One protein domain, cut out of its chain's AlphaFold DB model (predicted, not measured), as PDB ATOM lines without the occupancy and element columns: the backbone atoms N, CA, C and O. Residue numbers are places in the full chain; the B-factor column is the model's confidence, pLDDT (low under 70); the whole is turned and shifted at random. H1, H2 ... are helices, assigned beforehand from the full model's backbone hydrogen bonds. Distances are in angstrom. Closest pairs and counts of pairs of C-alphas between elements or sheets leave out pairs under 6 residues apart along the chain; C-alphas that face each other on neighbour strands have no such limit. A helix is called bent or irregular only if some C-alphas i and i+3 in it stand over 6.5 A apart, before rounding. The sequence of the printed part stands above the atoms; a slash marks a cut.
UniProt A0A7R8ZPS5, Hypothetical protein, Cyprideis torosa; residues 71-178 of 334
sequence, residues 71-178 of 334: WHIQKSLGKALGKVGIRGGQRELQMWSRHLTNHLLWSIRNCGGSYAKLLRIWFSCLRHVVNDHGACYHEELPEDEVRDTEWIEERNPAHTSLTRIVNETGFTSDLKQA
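Overview. This is residues 71 to 178 of the 334 residues of the protein "Hypothetical protein" of Cyprideis torosa (UniProt A0A7R8ZPS5). A long helical hairpin, H1 and H2, makes one layer, and H3, H4 and H6 pack as a second layer over one side of it, with H7 across one end. At the opposite end a long loop, residues 129 to 142, leads out to the small helix H5, which touches no helix. The printed part has 108 residues with seven named helices, H1 to H7 in chain order, and no named strand; the class is all helix. It is compact, with a radius of gyration of the C-alphas of 13.6 A and spans of 36 by 35 by 22 A.

Along the chain. The longest helix, H2, holds residues 92 to 110 and measures 26.6 A from first to last C-alpha, from (32.337, -43.092, -14.398) to (22.311, -36.062, -38.053). It is irregular, with C-alphas 95 and 98 at 7.1 A, and has a kink of 37 degrees near residue 99. H1 holds residues 71 to 87, 23.6 A, and begins at C-alpha 71 at (17.254, -29.089, -24.624). H3 holds residues 115 to 123, 12.1 A; H4 holds residues 125 to 128, and H5 residues 143 to 148. H6 holds residues 157 to 166, 14.2 A, and H7 residues 169 to 176, 11.1 A, ending at C-alpha 176 at (10.248, -39.786, -32.109).

Arrangement. H2 and H6 are the hubs, touching three helices each. H1, H2 and H6 form a bundle, three helices side by side at shallow tilts. H1 and H2 touch as a hairpin, opposite ways at 18 degrees; their closest C-alphas, of Gly 85 and Leu 93, are 5.4 A apart. H6 touches H1, opposite ways at 24 degrees, closest at the C-alphas of Ala 80 and Ile 165, 7.1 A. H2, with residues 92 to 93 alone, only just touches H6, with 3 pairs of C-alphas within 8 A, the closest those of Leu 93 and Ala 158, 6.3 A. With residues 103 to 110 alone H2 touches H3, also a hairpin, at the C-alphas of Ser 107 and Ile 121, 5.5 A. H4 only just touches H6, with 3 pairs within 8 A; the closest C-alphas are those of Leu 126 and Thr 163, 6.7 A. H7 touches H3 at a steep tilt of 55 degrees, closest at the C-alphas of Tyr 115 and Lys 176, 5.6 A. Every O i to N i+4 pair is within hydrogen-bond range in H1, H3, H5 and H6, against 13 of 15 in H2 and 3 of 4 in H7; H4 is too short for one.

Size, cuts and confidence. The C-alphas farthest apart, of Asp 144 and Gln 177, are 37.9 A apart. The printed part has no cut. The link from H4 to H5, 14 residues, is long. The mean pLDDT of the printed part is 87.4, and no printed residue is under 70.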
ATOM      1  N   TRP A  71      16.628 -29.475 -25.891       80.38
ATOM      2  CA  TRP A  71      17.254 -29.089 -24.624       80.38
ATOM      3  C   TRP A  71      16.603 -29.795 -23.439       80.38
ATOM      4  O   TRP A  71      17.299 -30.286 -22.551       80.38
ATOM      5  N   HIS A  72      15.272 -29.893 -23.425       82.06
ATOM      6  CA  HIS A  72      14.557 -30.565 -22.343       82.06
ATOM      7  C   HIS A  72      14.864 -32.066 -22.298       82.06
ATOM      8  O   HIS A  72      15.059 -32.605 -21.206       82.06
ATOM      9  N   ILE A  73      14.995 -32.710 -23.460       85.31
ATOM     10  CA  ILE A  73      15.374 -34.127 -23.575       85.31
ATOM     11  C   ILE A  73      16.839 -34.336 -23.165       85.31
ATOM     12  O   ILE A  73      17.165 -35.229 -22.389       85.31
ATOM     13  N   GLN A  74      17.748 -33.471 -23.619       88.19
ATOM     14  CA  GLN A  74      19.149 -33.509 -23.196       88.19
ATOM     15  C   GLN A  74      19.282 -33.313 -21.678       88.19
ATOM     16  O   GLN A  74      20.056 -34.000 -21.011       88.19
ATOM     17  N   LYS A  75      18.511 -32.383 -21.112       86.56
ATOM     18  CA  LYS A  75      18.500 -32.096 -19.678       86.56
ATOM     19  C   LYS A  75      17.917 -33.252 -18.869       86.56
ATOM     20  O   LYS A  75      18.429 -33.523 -17.782       86.56
ATOM     21  N   SER A  76      16.864 -33.921 -19.347       89.12
ATOM     22  CA  SER A  76      16.312 -35.103 -18.673       89.12
ATOM     23  C   SER A  76      17.322 -36.253 -18.669       89.12
ATOM     24  O   SER A  76      17.562 -36.823 -17.603       89.12
ATOM     25  N   LEU A  77      18.015 -36.491 -19.788       92.38
ATOM     26  CA  LEU A  77      19.120 -37.451 -19.873       92.38
ATOM     27  C   LEU A  77      20.242 -37.115 -18.879       92.38
ATOM     28  O   LEU A  77      20.641 -37.964 -18.085       92.38
ATOM     29  N   GLY A  78      20.715 -35.866 -18.863       91.12
ATOM     30  CA  GLY A  78      21.762 -35.430 -17.933       91.12
ATOM     31  C   GLY A  78      21.365 -35.613 -16.464       91.12
ATOM     32  O   GLY A  78      22.179 -36.037 -15.646       91.12
ATOM     33  N   LYS A  79      20.090 -35.374 -16.121       90.62
ATOM     34  CA  LYS A  79      19.554 -35.655 -14.779       90.62
ATOM     35  C   LYS A  79      19.520 -37.152 -14.464       90.62
ATOM     36  O   LYS A  79      19.835 -37.524 -13.334       90.62
ATOM     37  N   ALA A  80      19.139 -37.997 -15.422       90.31
ATOM     38  CA  ALA A  80      19.106 -39.447 -15.244       90.31
ATOM     39  C   ALA A  80      20.516 -40.011 -14.998       90.31
ATOM     40  O   ALA A  80      20.731 -40.710 -14.005       90.31
ATOM     41  N   LEU A  81      21.488 -39.615 -15.829       90.50
ATOM     42  CA  LEU A  81      22.906 -39.959 -15.669       90.50
ATOM     43  C   LEU A  81      23.452 -39.443 -14.332       90.50
ATOM     44  O   LEU A  81      24.067 -40.192 -13.576       90.50
ATOM     45  N   GLY A  82      23.132 -38.191 -13.989       87.81
ATOM     46  CA  GLY A  82      23.504 -37.562 -12.725       87.81
ATOM     47  C   GLY A  82      22.997 -38.329 -11.499       87.81
ATOM     48  O   GLY A  82      23.742 -38.562 -10.546       87.81
ATOM     49  N   LYS A  83      21.728 -38.758 -11.530       88.00
ATOM     50  CA  LYS A  83      21.093 -39.517 -10.445       88.00
ATOM     51  C   LYS A  83      21.781 -40.860 -10.229       88.00
ATOM     52  O   LYS A  83      22.031 -41.212  -9.079       88.00
ATOM     53  N   VAL A  84      22.087 -41.583 -11.305       85.69
ATOM     54  CA  VAL A  84      22.780 -42.874 -11.227       85.69
ATOM     55  C   VAL A  84      24.217 -42.681 -10.755       85.69
ATOM     56  O   VAL A  84      24.602 -43.288  -9.763       85.69
ATOM     57  N   GLY A  85      24.983 -41.764 -11.347       83.31
ATOM     58  CA  GLY A  85      26.389 -41.635 -10.970       83.31
ATOM     59  C   GLY A  85      26.621 -41.127  -9.540       83.31
ATOM     60  O   GLY A  85      27.606 -41.509  -8.920       83.31
ATOM     61  N   ILE A  86      25.716 -40.305  -8.983       77.38
ATOM     62  CA  ILE A  86      25.810 -39.862  -7.578       77.38
ATOM     63  C   ILE A  86      25.207 -40.900  -6.626       77.38
ATOM     64  O   ILE A  86      25.862 -41.305  -5.671       77.38
ATOM     65  N   ARG A  87      23.946 -41.309  -6.837       71.62
ATOM     66  CA  ARG A  87      23.207 -42.127  -5.853       71.62
ATOM     67  C   ARG A  87      23.445 -43.623  -6.005       71.62
ATOM     68  O   ARG A  87      23.278 -44.351  -5.037       71.62
ATOM     69  N   GLY A  88      23.779 -44.076  -7.208       71.25
ATOM     70  CA  GLY A  88      24.097 -45.472  -7.487       71.25
ATOM     71  C   GLY A  88      25.581 -45.801  -7.321       71.25
ATOM     72  O   GLY A  88      25.923 -46.977  -7.294       71.25
ATOM     73  N   GLY A  89      26.452 -44.793  -7.179       79.12
ATOM     74  CA  GLY A  89      27.894 -44.979  -7.000       79.12
ATOM     75  C   GLY A  89      28.693 -45.178  -8.294       79.12
ATOM     76  O   GLY A  89      29.889 -45.426  -8.207       79.12
ATOM     77  N   GLN A  90      28.076 -45.042  -9.477       84.44
ATOM     78  CA  GLN A  90      28.740 -45.184 -10.786       84.44
ATOM     79  C   GLN A  90      29.379 -43.858 -11.247       84.44
ATOM     80  O   GLN A  90      28.846 -43.162 -12.120       84.44
ATOM     81  N   ARG A  91      30.486 -43.451 -10.617       84.19
ATOM     82  CA  ARG A  91      31.136 -42.146 -10.865       84.19
ATOM     83  C   ARG A  91      31.605 -41.966 -12.310       84.19
ATOM     84  O   ARG A  91      31.581 -40.844 -12.807       84.19
ATOM     85  N   GLU A  92      31.928 -43.052 -12.995       84.94
ATOM     86  CA  GLU A  92      32.337 -43.092 -14.398       84.94
ATOM     87  C   GLU A  92      31.270 -42.440 -15.297       84.94
ATOM     88  O   GLU A  92      31.575 -41.660 -16.199       84.94
ATOM     89  N   LEU A  93      29.982 -42.642 -14.989       86.94
ATOM     90  CA  LEU A  93      28.885 -42.030 -15.748       86.94
ATOM     91  C   LEU A  93      28.816 -40.508 -15.602       86.94
ATOM     92  O   LEU A  93      28.264 -39.842 -16.480       86.94
ATOM     93  N   GLN A  94      29.362 -39.934 -14.526       85.19
ATOM     94  CA  GLN A  94      29.442 -38.477 -14.392       85.19
ATOM     95  C   GLN A  94      30.410 -37.890 -15.413       85.19
ATOM     96  O   GLN A  94      30.092 -36.881 -16.042       85.19
ATOM     97  N   MET A  95      31.553 -38.549 -15.611       86.81
ATOM     98  CA  MET A  95      32.580 -38.124 -16.564       86.81
ATOM     99  C   MET A  95      32.037 -38.187 -17.993       86.81
ATOM    100  O   MET A  95      32.151 -37.227 -18.757       86.81
ATOM    101  N   TRP A  96      31.305 -39.256 -18.308       90.75
ATOM    102  CA  TRP A  96      30.678 -39.455 -19.615       90.75
ATOM    103  C   TRP A  96      29.402 -38.639 -19.852       90.75
ATOM    104  O   TRP A  96      28.963 -38.509 -20.995       90.75
ATOM    105  N   SER A  97      28.806 -38.034 -18.819       90.44
ATOM    106  CA  SER A  97      27.511 -37.342 -18.919       90.44
ATOM    107  C   SER A  97      27.490 -36.252 -19.994       90.44
ATOM    108  O   SER A  97      26.569 -36.176 -20.817       90.44
ATOM    109  N   ARG A  98      28.547 -35.432 -20.059       89.75
ATOM    110  CA  ARG A  98      28.667 -34.391 -21.089       89.75
ATOM    111  C   ARG A  98      28.817 -34.986 -22.490       89.75
ATOM    112  O   ARG A  98      28.189 -34.496 -23.425       89.75
ATOM    113  N   HIS A  99      29.603 -36.048 -22.637       90.50
ATOM    114  CA  HIS A  99      29.808 -36.720 -23.922       90.50
ATOM    115  C   HIS A  99      28.507 -37.353 -24.431       90.50
ATOM    116  O   HIS A  99      28.127 -37.133 -25.577       90.50
ATOM    117  N   LEU A 100      27.761 -38.037 -23.561       93.44
ATOM    118  CA  LEU A 100      26.485 -38.681 -23.889       93.44
ATOM    119  C   LEU A 100      25.389 -37.670 -24.245       93.44
ATOM    120  O   LEU A 100      24.661 -37.850 -25.219       93.44
ATOM    121  N   THR A 101      25.282 -36.576 -23.489       92.62
ATOM    122  CA  THR A 101      24.306 -35.516 -23.786       92.62
ATOM    123  C   THR A 101      24.629 -34.779 -25.087       92.62
ATOM    124  O   THR A 101      23.716 -34.454 -25.847       92.62
ATOM    125  N   ASN A 102      25.911 -34.576 -25.401       89.75
ATOM    126  CA  ASN A 102      26.334 -34.040 -26.695       89.75
ATOM    127  C   ASN A 102      26.080 -35.032 -27.839       89.75
ATOM    128  O   ASN A 102      25.586 -34.628 -28.893       89.75
ATOM    129  N   HIS A 103      26.352 -36.325 -27.626       92.62
ATOM    130  CA  HIS A 103      26.066 -37.386 -28.596       92.62
ATOM    131  C   HIS A 103      24.577 -37.459 -28.927       92.62
ATOM    132  O   HIS A 103      24.218 -37.599 -30.093       92.62
ATOM    133  N   LEU A 104      23.696 -37.283 -27.939       93.06
ATOM    134  CA  LEU A 104      22.253 -37.207 -28.167       93.06
ATOM    135  C   LEU A 104      21.888 -36.062 -29.123       93.06
ATOM    136  O   LEU A 104      21.199 -36.281 -30.121       93.06
ATOM    137  N   LEU A 105      22.358 -34.842 -28.846       88.50
ATOM    138  CA  LEU A 105      22.085 -33.691 -29.711       88.50
ATOM    139  C   LEU A 105      22.656 -33.891 -31.117       88.50
ATOM    140  O   LEU A 105      22.015 -33.537 -32.109       88.50
ATOM    141  N   TRP A 106      23.850 -34.474 -31.210       91.94
ATOM    142  CA  TRP A 106      24.470 -34.819 -32.482       91.94
ATOM    143  C   TRP A 106      23.643 -35.866 -33.240       91.94
ATOM    144  O   TRP A 106      23.403 -35.706 -34.436       91.94
ATOM    145  N   SER A 107      23.117 -36.877 -32.547       91.81
ATOM    146  CA  SER A 107      22.230 -37.898 -33.117       91.81
ATOM    147  C   SER A 107      20.972 -37.261 -33.705       91.81
ATOM    148  O   SER A 107      20.639 -37.500 -34.867       91.81
ATOM    149  N   ILE A 108      20.318 -36.377 -32.942       87.25
ATOM    150  CA  ILE A 108      19.142 -35.615 -33.385       87.25
ATOM    151  C   ILE A 108      19.475 -34.777 -34.626       87.25
ATOM    152  O   ILE A 108      18.743 -34.798 -35.616       87.25
ATOM    153  N   ARG A 109      20.617 -34.086 -34.625       88.38
ATOM    154  CA  ARG A 109      21.051 -33.247 -35.749       88.38
ATOM    155  C   ARG A 109      21.321 -34.041 -37.031       88.38
ATOM    156  O   ARG A 109      21.055 -33.537 -38.118       88.38
ATOM    157  N   ASN A 110      21.843 -35.261 -36.915       86.00
ATOM    158  CA  ASN A 110      22.311 -36.062 -38.053       86.00
ATOM    159  C   ASN A 110      21.314 -37.143 -38.512       86.00
ATOM    160  O   ASN A 110      21.526 -37.805 -39.539       86.00
ATOM    161  N   CYS A 111      20.192 -37.310 -37.804       88.25
ATOM    162  CA  CYS A 111      19.158 -38.274 -38.177       88.25
ATOM    163  C   CYS A 111      18.339 -37.860 -39.412       88.25
ATOM    164  O   CYS A 111      17.694 -38.710 -40.023       88.25
ATOM    165  N   GLY A 112      18.379 -36.581 -39.808       85.31
ATOM    166  CA  GLY A 112      17.697 -36.084 -41.007       85.31
ATOM    167  C   GLY A 112      16.182 -36.313 -40.991       85.31
ATOM    168  O   GLY A 112      15.608 -36.623 -42.029       85.31
ATOM    169  N   GLY A 113      15.541 -36.236 -39.819       84.50
ATOM    170  CA  GLY A 113      14.104 -36.479 -39.670       84.50
ATOM    171  C   GLY A 113      13.702 -37.953 -39.528       84.50
ATOM    172  O   GLY A 113      12.532 -38.234 -39.280       84.50
ATOM    173  N   SER A 114      14.635 -38.905 -39.659       91.62
ATOM    174  CA  SER A 114      14.344 -40.341 -39.548       91.62
ATOM    175  C   SER A 114      14.518 -40.847 -38.117       91.62
ATOM    176  O   SER A 114      15.626 -40.864 -37.581       91.62
ATOM    177  N   TYR A 115      13.427 -41.335 -37.521       91.69
ATOM    178  CA  TYR A 115      13.445 -41.924 -36.180       91.69
ATOM    179  C   TYR A 115      14.311 -43.191 -36.100       91.69
ATOM    180  O   TYR A 115      15.110 -43.336 -35.181       91.69
ATOM    181  N   ALA A 116      14.233 -44.074 -37.100       93.56
ATOM    182  CA  ALA A 116      15.067 -45.275 -37.144       93.56
ATOM    183  C   ALA A 116      16.565 -44.925 -37.208       93.56
ATOM    184  O   ALA A 116      17.383 -45.516 -36.503       93.56
ATOM    185  N   LYS A 117      16.929 -43.909 -38.008       94.00
ATOM    186  CA  LYS A 117      18.311 -43.416 -38.076       94.00
ATOM    187  C   LYS A 117      18.738 -42.763 -36.759       94.00
ATOM    188  O   LYS A 117      19.866 -42.981 -36.332       94.00
ATOM    189  N   LEU A 118      17.848 -42.001 -36.119       94.31
ATOM    190  CA  LEU A 118      18.093 -41.393 -34.810       94.31
ATOM    191  C   LEU A 118      18.441 -42.456 -33.771       94.31
ATOM    192  O   LEU A 118      19.493 -42.357 -33.151       94.31
ATOM    193  N   LEU A 119      17.609 -43.489 -33.637       94.38
ATOM    194  CA  LEU A 119      17.858 -44.581 -32.699       94.38
ATOM    195  C   LEU A 119      19.168 -45.308 -33.000       94.38
ATOM    196  O   LEU A 119      19.951 -45.544 -32.089       94.38
ATOM    197  N   ARG A 120      19.453 -45.607 -34.274       92.94
ATOM    198  CA  ARG A 120      20.705 -46.270 -34.665       92.94
ATOM    199  C   ARG A 120      21.938 -45.486 -34.219       92.94
ATOM    200  O   ARG A 120      22.875 -46.073 -33.690       92.94
ATOM    201  N   ILE A 121      21.941 -44.174 -34.456       92.19
ATOM    202  CA  ILE A 121      23.051 -43.306 -34.050       92.19
ATOM    203  C   ILE A 121      23.096 -43.187 -32.525       92.19
ATOM    204  O   ILE A 121      24.158 -43.308 -31.927       92.19
ATOM    205  N   TRP A 122      21.944 -42.986 -31.886       94.38
ATOM    206  CA  TRP A 122      21.853 -42.842 -30.440       94.38
ATOM    207  C   TRP A 122      22.410 -44.073 -29.719       94.38
ATOM    208  O   TRP A 122      23.311 -43.938 -28.896       94.38
ATOM    209  N   PHE A 123      21.973 -45.275 -30.101       93.81
ATOM    210  CA  PHE A 123      22.423 -46.527 -29.494       93.81
ATOM    211  C   PHE A 123      23.906 -46.834 -29.714       93.81
ATOM    212  O   PHE A 123      24.479 -47.602 -28.940       93.81
ATOM    213  N   SER A 124      24.564 -46.211 -30.702       92.38
ATOM    214  CA  SER A 124      26.008 -46.385 -30.897       92.38
ATOM    215  C   SER A 124      26.821 -45.907 -29.689       92.38
ATOM    216  O   SER A 124      27.928 -46.396 -29.471       92.38
ATOM    217  N   CYS A 125      26.261 -45.028 -28.844       92.50
ATOM    218  CA  CYS A 125      26.943 -44.557 -27.643       92.50
ATOM    219  C   CYS A 125      27.321 -45.692 -26.684       92.50
ATOM    220  O   CYS A 125      28.345 -45.593 -26.022       92.50
ATOM    221  N   LEU A 126      26.537 -46.778 -26.626       92.81
ATOM    222  CA  LEU A 126      26.801 -47.916 -25.736       92.81
ATOM    223  C   LEU A 126      28.079 -48.676 -26.102       92.81
ATOM    224  O   LEU A 126      28.680 -49.298 -25.229       92.81
ATOM    225  N   ARG A 127      28.479 -48.612 -27.377       90.44
ATOM    226  CA  ARG A 127      29.736 -49.171 -27.885       90.44
ATOM    227  C   ARG A 127      30.877 -48.160 -27.771       90.44
ATOM    228  O   ARG A 127      31.967 -48.516 -27.349       90.44
ATOM    229  N   HIS A 128      30.597 -46.881 -28.034       90.38
ATOM    230  CA  HIS A 128      31.611 -45.827 -27.924       90.38
ATOM    231  C   HIS A 128      32.185 -45.728 -26.507       90.38
ATOM    232  O   HIS A 128      33.391 -45.638 -26.352       90.38
ATOM    233  N   VAL A 129      31.351 -45.775 -25.462       90.94
ATOM    234  CA  VAL A 129      31.839 -45.633 -24.073       90.94
ATOM    235  C   VAL A 129      32.771 -46.763 -23.621       90.94
ATOM    236  O   VAL A 129      33.475 -46.586 -22.632       90.94
ATOM    237  N   VAL A 130      32.772 -47.902 -24.326       91.69
ATOM    238  CA  VAL A 130      33.654 -49.055 -24.066       91.69
ATOM    239  C   VAL A 130      34.809 -49.149 -25.072       91.69
ATOM    240  O   VAL A 130      35.428 -50.201 -25.193       91.69
ATOM    241  N   ASN A 131      35.095 -48.065 -25.806       90.94
ATOM    242  CA  ASN A 131      36.133 -47.997 -26.842       90.94
ATOM    243  C   ASN A 131      35.920 -48.975 -28.023       90.94
ATOM    244  O   ASN A 131      36.866 -49.365 -28.706       90.94
ATOM    245  N   ASP A 132      34.675 -49.389 -28.292       88.81
ATOM    246  CA  ASP A 132      34.339 -50.187 -29.474       88.81
ATOM    247  C   ASP A 132      33.852 -49.276 -30.607       88.81
ATOM    248  O   ASP A 132      32.681 -48.875 -30.677       88.81
ATOM    249  N   HIS A 133      34.778 -48.963 -31.516       84.19
ATOM    250  CA  HIS A 133      34.571 -48.003 -32.597       84.19
ATOM    251  C   HIS A 133      34.157 -48.611 -33.950       84.19
ATOM    252  O   HIS A 133      34.128 -47.915 -34.966       84.19
ATOM    253  N   GLY A 134      33.754 -49.888 -34.003       74.25
ATOM    254  CA  GLY A 134      33.487 -50.592 -35.271       74.25
ATOM    255  C   GLY A 134      32.325 -50.059 -36.136       74.25
ATOM    256  O   GLY A 134      32.083 -50.588 -37.217       74.25
ATOM    257  N   ALA A 135      31.568 -49.056 -35.678       70.31
ATOM    258  CA  ALA A 135      30.478 -48.426 -36.440       70.31
ATOM    259  C   ALA A 135      30.345 -46.912 -36.176       70.31
ATOM    260  O   ALA A 135      29.241 -46.358 -36.228       70.31
ATOM    261  N   CYS A 136      31.456 -46.249 -35.854       80.94
ATOM    262  CA  CYS A 136      31.473 -44.825 -35.541       80.94
ATOM    263  C   CYS A 136      31.284 -43.939 -36.774       80.94
ATOM    264  O   CYS A 136      31.594 -44.305 -37.903       80.94
ATOM    265  N   TYR A 137      30.780 -42.731 -36.531       76.50
ATOM    266  CA  TYR A 137      30.598 -41.692 -37.549       76.50
ATOM    267  C   TYR A 137      31.688 -40.610 -37.488       76.50
ATOM    268  O   TYR A 137      31.468 -39.482 -37.927       76.50
ATOM    269  N   HIS A 138      32.834 -40.940 -36.901       80.75
ATOM    270  CA  HIS A 138      34.016 -40.091 -36.829       80.75
ATOM    271  C   HIS A 138      35.222 -40.859 -37.380       80.75
ATOM    272  O   HIS A 138      35.185 -42.088 -37.469       80.75
ATOM    273  N   GLU A 139      36.256 -40.121 -37.772       80.69
ATOM    274  CA  GLU A 139      37.555 -40.684 -38.149       80.69
ATOM    275  C   GLU A 139      38.241 -41.317 -36.930       80.69
ATOM    276  O   GLU A 139      37.766 -41.170 -35.798       80.69
ATOM    277  N   GLU A 140      39.330 -42.051 -37.150       82.69
ATOM    278  CA  GLU A 140      40.111 -42.629 -36.053       82.69
ATOM    279  C   GLU A 140      40.505 -41.545 -35.044       82.69
ATOM    280  O   GLU A 140      40.915 -40.442 -35.413       82.69
ATOM    281  N   LEU A 141      40.318 -41.853 -33.760       83.06
ATOM    282  CA  LEU A 141      40.682 -40.935 -32.692       83.06
ATOM    283  C   LEU A 141      42.214 -40.871 -32.583       83.06
ATOM    284  O   LEU A 141      42.867 -41.912 -32.690       83.06
ATOM    285  N   PRO A 142      42.795 -39.683 -32.348       87.44
ATOM    286  CA  PRO A 142      44.212 -39.547 -32.033       87.44
ATOM    287  C   PRO A 142      44.634 -40.447 -30.860       87.44
ATOM    288  O   PRO A 142      43.888 -40.610 -29.893       87.44
ATOM    289  N   GLU A 143      45.841 -41.023 -30.920       84.19
ATOM    290  CA  GLU A 143      46.344 -41.949 -29.887       84.19
ATOM    291  C   GLU A 143      46.361 -41.336 -28.479       84.19
ATOM    292  O   GLU A 143      46.124 -42.032 -27.491       84.19
ATOM    293  N   ASP A 144      46.634 -40.037 -28.372       86.25
ATOM    294  CA  ASP A 144      46.600 -39.294 -27.115       86.25
ATOM    295  C   ASP A 144      45.179 -39.183 -26.554       86.25
ATOM    296  O   ASP A 144      44.983 -39.415 -25.364       86.25
ATOM    297  N   GLU A 145      44.177 -38.932 -27.399       83.44
ATOM    298  CA  GLU A 145      42.774 -38.876 -26.972       83.44
ATOM    299  C   GLU A 145      42.276 -40.250 -26.501       83.44
ATOM    300  O   GLU A 145      41.577 -40.347 -25.490       83.44
ATOM    301  N   VAL A 146      42.686 -41.331 -27.175       83.44
ATOM    302  CA  VAL A 146      42.346 -42.703 -26.763       83.44
ATOM    303  C   VAL A 146      42.988 -43.065 -25.427       83.44
ATOM    304  O   VAL A 146      42.328 -43.661 -24.575       83.44
ATOM    305  N   ARG A 147      44.264 -42.711 -25.236       85.38
ATOM    306  CA  ARG A 147      45.019 -43.019 -24.016       85.38
ATOM    307  C   ARG A 147      44.523 -42.226 -22.808       85.38
ATOM    308  O   ARG A 147      44.475 -42.775 -21.710       85.38
ATOM    309  N   ASP A 148      44.187 -40.957 -23.003       85.75
ATOM    310  CA  ASP A 148      43.845 -40.044 -21.910       85.75
ATOM    311  C   ASP A 148      42.344 -40.113 -21.539       85.75
ATOM    312  O   ASP A 148      41.918 -39.530 -20.538       85.75
ATOM    313  N   THR A 149      41.532 -40.847 -22.313       85.56
ATOM    314  CA  THR A 149      40.112 -41.085 -22.019       85.56
ATOM    315  C   THR A 149      39.925 -42.251 -21.045       85.56
ATOM    316  O   THR A 149      40.371 -43.371 -21.277       85.56
ATOM    317  N   GLU A 150      39.176 -42.012 -19.967       88.44
ATOM    318  CA  GLU A 150      38.748 -43.059 -19.034       88.44
ATOM    319  C   GLU A 150      37.521 -43.807 -19.577       88.44
ATOM    320  O   GLU A 150      36.368 -43.396 -19.397       88.44
ATOM    321  N   TRP A 151      37.774 -44.911 -20.275       91.50
ATOM    322  CA  TRP A 151      36.742 -45.778 -20.844       91.50
ATOM    323  C   TRP A 151      36.000 -46.583 -19.772       91.50
ATOM    324  O   TRP A 151      36.563 -46.966 -18.748       91.50
ATOM    325  N   ILE A 152      34.722 -46.866 -20.021       90.75
ATOM    326  CA  ILE A 152      33.925 -47.734 -19.154       90.75
ATOM    327  C   ILE A 152      34.209 -49.188 -19.532       90.75
ATOM    328  O   ILE A 152      34.182 -49.546 -20.705       90.75
ATOM    329  N   GLU A 153      34.412 -50.051 -18.539       87.06
ATOM    330  CA  GLU A 153      34.519 -51.490 -18.780       87.06
ATOM    331  C   GLU A 153      33.165 -52.095 -19.178       87.06
ATOM    332  O   GLU A 153      32.120 -51.836 -18.564       87.06
ATOM    333  N   GLU A 154      33.177 -52.950 -20.201       80.75
ATOM    334  CA  GLU A 154      31.985 -53.682 -20.614       80.75
ATOM    335  C   GLU A 154      31.465 -54.548 -19.451       80.75
ATOM    336  O   GLU A 154      32.234 -55.184 -18.734       80.75
ATOM    337  N   ARG A 155      30.140 -54.578 -19.251       79.38
ATOM    338  CA  ARG A 155      29.463 -55.333 -18.170       79.38
ATOM    339  C   ARG A 155      29.730 -54.848 -16.737       79.38
ATOM    340  O   ARG A 155      29.196 -55.444 -15.802       79.38
ATOM    341  N   ASN A 156      30.435 -53.735 -16.534       86.12
ATOM    342  CA  ASN A 156      30.463 -53.051 -15.238       86.12
ATOM    343  C   ASN A 156      29.052 -52.490 -14.892       86.12
ATOM    344  O   ASN A 156      28.273 -52.148 -15.798       86.12
ATOM    345  N   PRO A 157      28.675 -52.368 -13.602       87.94
ATOM    346  CA  PRO A 157      27.478 -51.646 -13.156       87.94
ATOM    347  C   PRO A 157      27.200 -50.303 -13.857       87.94
ATOM    348  O   PRO A 157      26.033 -49.983 -14.115       87.94
ATOM    349  N   ALA A 158      28.235 -49.527 -14.195       88.81
ATOM    350  CA  ALA A 158      28.116 -48.279 -14.953       88.81
ATOM    351  C   ALA A 158      27.542 -48.507 -16.361       88.81
ATOM    352  O   ALA A 158      26.537 -47.891 -16.726       88.81
ATOM    353  N   HIS A 159      28.111 -49.449 -17.116       92.81
ATOM    354  CA  HIS A 159      27.653 -49.806 -18.464       92.81
ATOM    355  C   HIS A 159      26.226 -50.371 -18.461       92.81
ATOM    356  O   HIS A 159      25.380 -49.967 -19.263       92.81
ATOM    357  N   THR A 160      25.914 -51.227 -17.486       91.88
ATOM    358  CA  THR A 160      24.569 -51.803 -17.319       91.88
ATOM    359  C   THR A 160      23.530 -50.719 -17.015       91.88
ATOM    360  O   THR A 160      22.442 -50.688 -17.599       91.88
ATOM    361  N   SER A 161      23.867 -49.780 -16.128       91.69
ATOM    362  CA  SER A 161      22.973 -48.677 -15.770       91.69
ATOM    363  C   SER A 161      22.757 -47.709 -16.931       91.69
ATOM    364  O   SER A 161      21.628 -47.263 -17.149       91.69
ATOM    365  N   LEU A 162      23.810 -47.421 -17.702       93.19
ATOM    366  CA  LEU A 162      23.716 -46.629 -18.925       93.19
ATOM    367  C   LEU A 162      22.809 -47.304 -19.955       93.19
ATOM    368  O   LEU A 162      21.908 -46.658 -20.482       93.19
ATOM    369  N   THR A 163      22.994 -48.605 -20.183       93.06
ATOM    370  CA  THR A 163      22.163 -49.398 -21.098       93.06
ATOM    371  C   THR A 163      20.685 -49.290 -20.733       93.06
ATOM    372  O   THR A 163      19.850 -49.099 -21.616       93.06
ATOM    373  N   ARG A 164      20.343 -49.326 -19.439       92.75
ATOM    374  CA  ARG A 164      18.959 -49.138 -18.985       92.75
ATOM    375  C   ARG A 164      18.412 -47.740 -19.290       92.75
ATOM    376  O   ARG A 164      17.276 -47.639 -19.732       92.75
ATOM    377  N   ILE A 165      19.191 -46.681 -19.053       92.69
ATOM    378  CA  ILE A 165      18.773 -45.291 -19.329       92.69
ATOM    379  C   ILE A 165      18.558 -45.087 -20.832       92.69
ATOM    380  O   ILE A 165      17.542 -44.551 -21.259       92.69
ATOM    381  N   VAL A 166      19.520 -45.534 -21.638       92.12
ATOM    382  CA  VAL A 166      19.525 -45.354 -23.094       92.12
ATOM    383  C   VAL A 166      18.348 -46.078 -23.761       92.12
ATOM    384  O   VAL A 166      17.801 -45.556 -24.732       92.12
ATOM    385  N   ASN A 167      17.948 -47.240 -23.230       90.94
ATOM    386  CA  ASN A 167      16.845 -48.065 -23.736       90.94
ATOM    387  C   ASN A 167      15.489 -47.796 -23.061       90.94
ATOM    388  O   ASN A 167      14.535 -48.535 -23.301       90.94
ATOM    389  N   GLU A 168      15.372 -46.777 -22.206       92.44
ATOM    390  CA  GLU A 168      14.101 -46.472 -21.552       92.44
ATOM    391  C   GLU A 168      13.012 -46.179 -22.605       92.44
ATOM    392  O   GLU A 168      13.175 -45.338 -23.493       92.44
ATOM    393  N   THR A 169      11.885 -46.892 -22.526       83.75
ATOM    394  CA  THR A 169      10.822 -46.844 -23.546       83.75
ATOM    395  C   THR A 169      10.173 -45.467 -23.645       83.75
ATOM    396  O   THR A 169       9.911 -44.990 -24.747       83.75
ATOM    397  N   GLY A 170       9.968 -44.791 -22.511       84.25
ATOM    398  CA  GLY A 170       9.484 -43.409 -22.481       84.25
ATOM    399  C   GLY A 170      10.465 -42.452 -23.157       84.25
ATOM    400  O   GLY A 170      10.084 -41.706 -24.055       84.25
ATOM    401  N   PHE A 171      11.749 -42.547 -22.804       87.31
ATOM    402  CA  PHE A 171      12.799 -41.711 -23.385       87.31
ATOM    403  C   PHE A 171      12.925 -41.908 -24.900       87.31
ATOM    404  O   PHE A 171      12.919 -40.943 -25.661       87.31
ATOM    405  N   THR A 172      12.996 -43.158 -25.363       88.81
ATOM    406  CA  THR A 172      13.085 -43.472 -26.797       88.81
ATOM    407  C   THR A 172      11.824 -43.047 -27.553       88.81
ATOM    408  O   THR A 172      11.934 -42.483 -28.641       88.81
ATOM    409  N   SER A 173      10.637 -43.201 -26.959       84.38
ATOM    410  CA  SER A 173       9.385 -42.673 -27.516       84.38
ATOM    411  C   SER A 173       9.429 -41.151 -27.702       84.38
ATOM    412  O   SER A 173       9.049 -40.653 -28.765       84.38
ATOM    413  N   ASP A 174       9.956 -40.403 -26.730       84.75
ATOM    414  CA  ASP A 174      10.108 -38.946 -26.836       84.75
ATOM    415  C   ASP A 174      11.042 -38.545 -27.990       84.75
ATOM    416  O   ASP A 174      10.800 -37.545 -28.678       84.75
ATOM    417  N   LEU A 175      12.061 -39.363 -28.289       88.81
ATOM    418  CA  LEU A 175      12.958 -39.130 -29.428       88.81
ATOM    419  C   LEU A 175      12.233 -39.154 -30.779       88.81
ATOM    420  O   LEU A 175      12.682 -38.498 -31.721       88.81
ATOM    421  N   LYS A 176      11.077 -39.820 -30.892       87.75
ATOM    422  CA  LYS A 176      10.248 -39.786 -32.109       87.75
ATOM    423  C   LYS A 176       9.803 -38.364 -32.451       87.75
ATOM    424  O   LYS A 176       9.790 -37.985 -33.624       87.75
ATOM    425  N   GLN A 177       9.496 -37.561 -31.431       80.88
ATOM    426  CA  GLN A 177       9.147 -36.148 -31.588       80.88
ATOM    427  C   GLN A 177      10.379 -35.232 -31.625       80.88
ATOM    428  O   GLN A 177      10.235 -34.039 -31.859       80.88
ATOM    429  N   ALA A 178      11.590 -35.764 -31.464       81.88
ATOM    430  CA  ALA A 178      12.843 -35.010 -31.479       81.88
ATOM    431  C   ALA A 178      13.691 -35.280 -32.729       81.88
ATOM    432  O   ALA A 178      14.898 -35.084 -32.712       81.88
TER     433      ALA A 178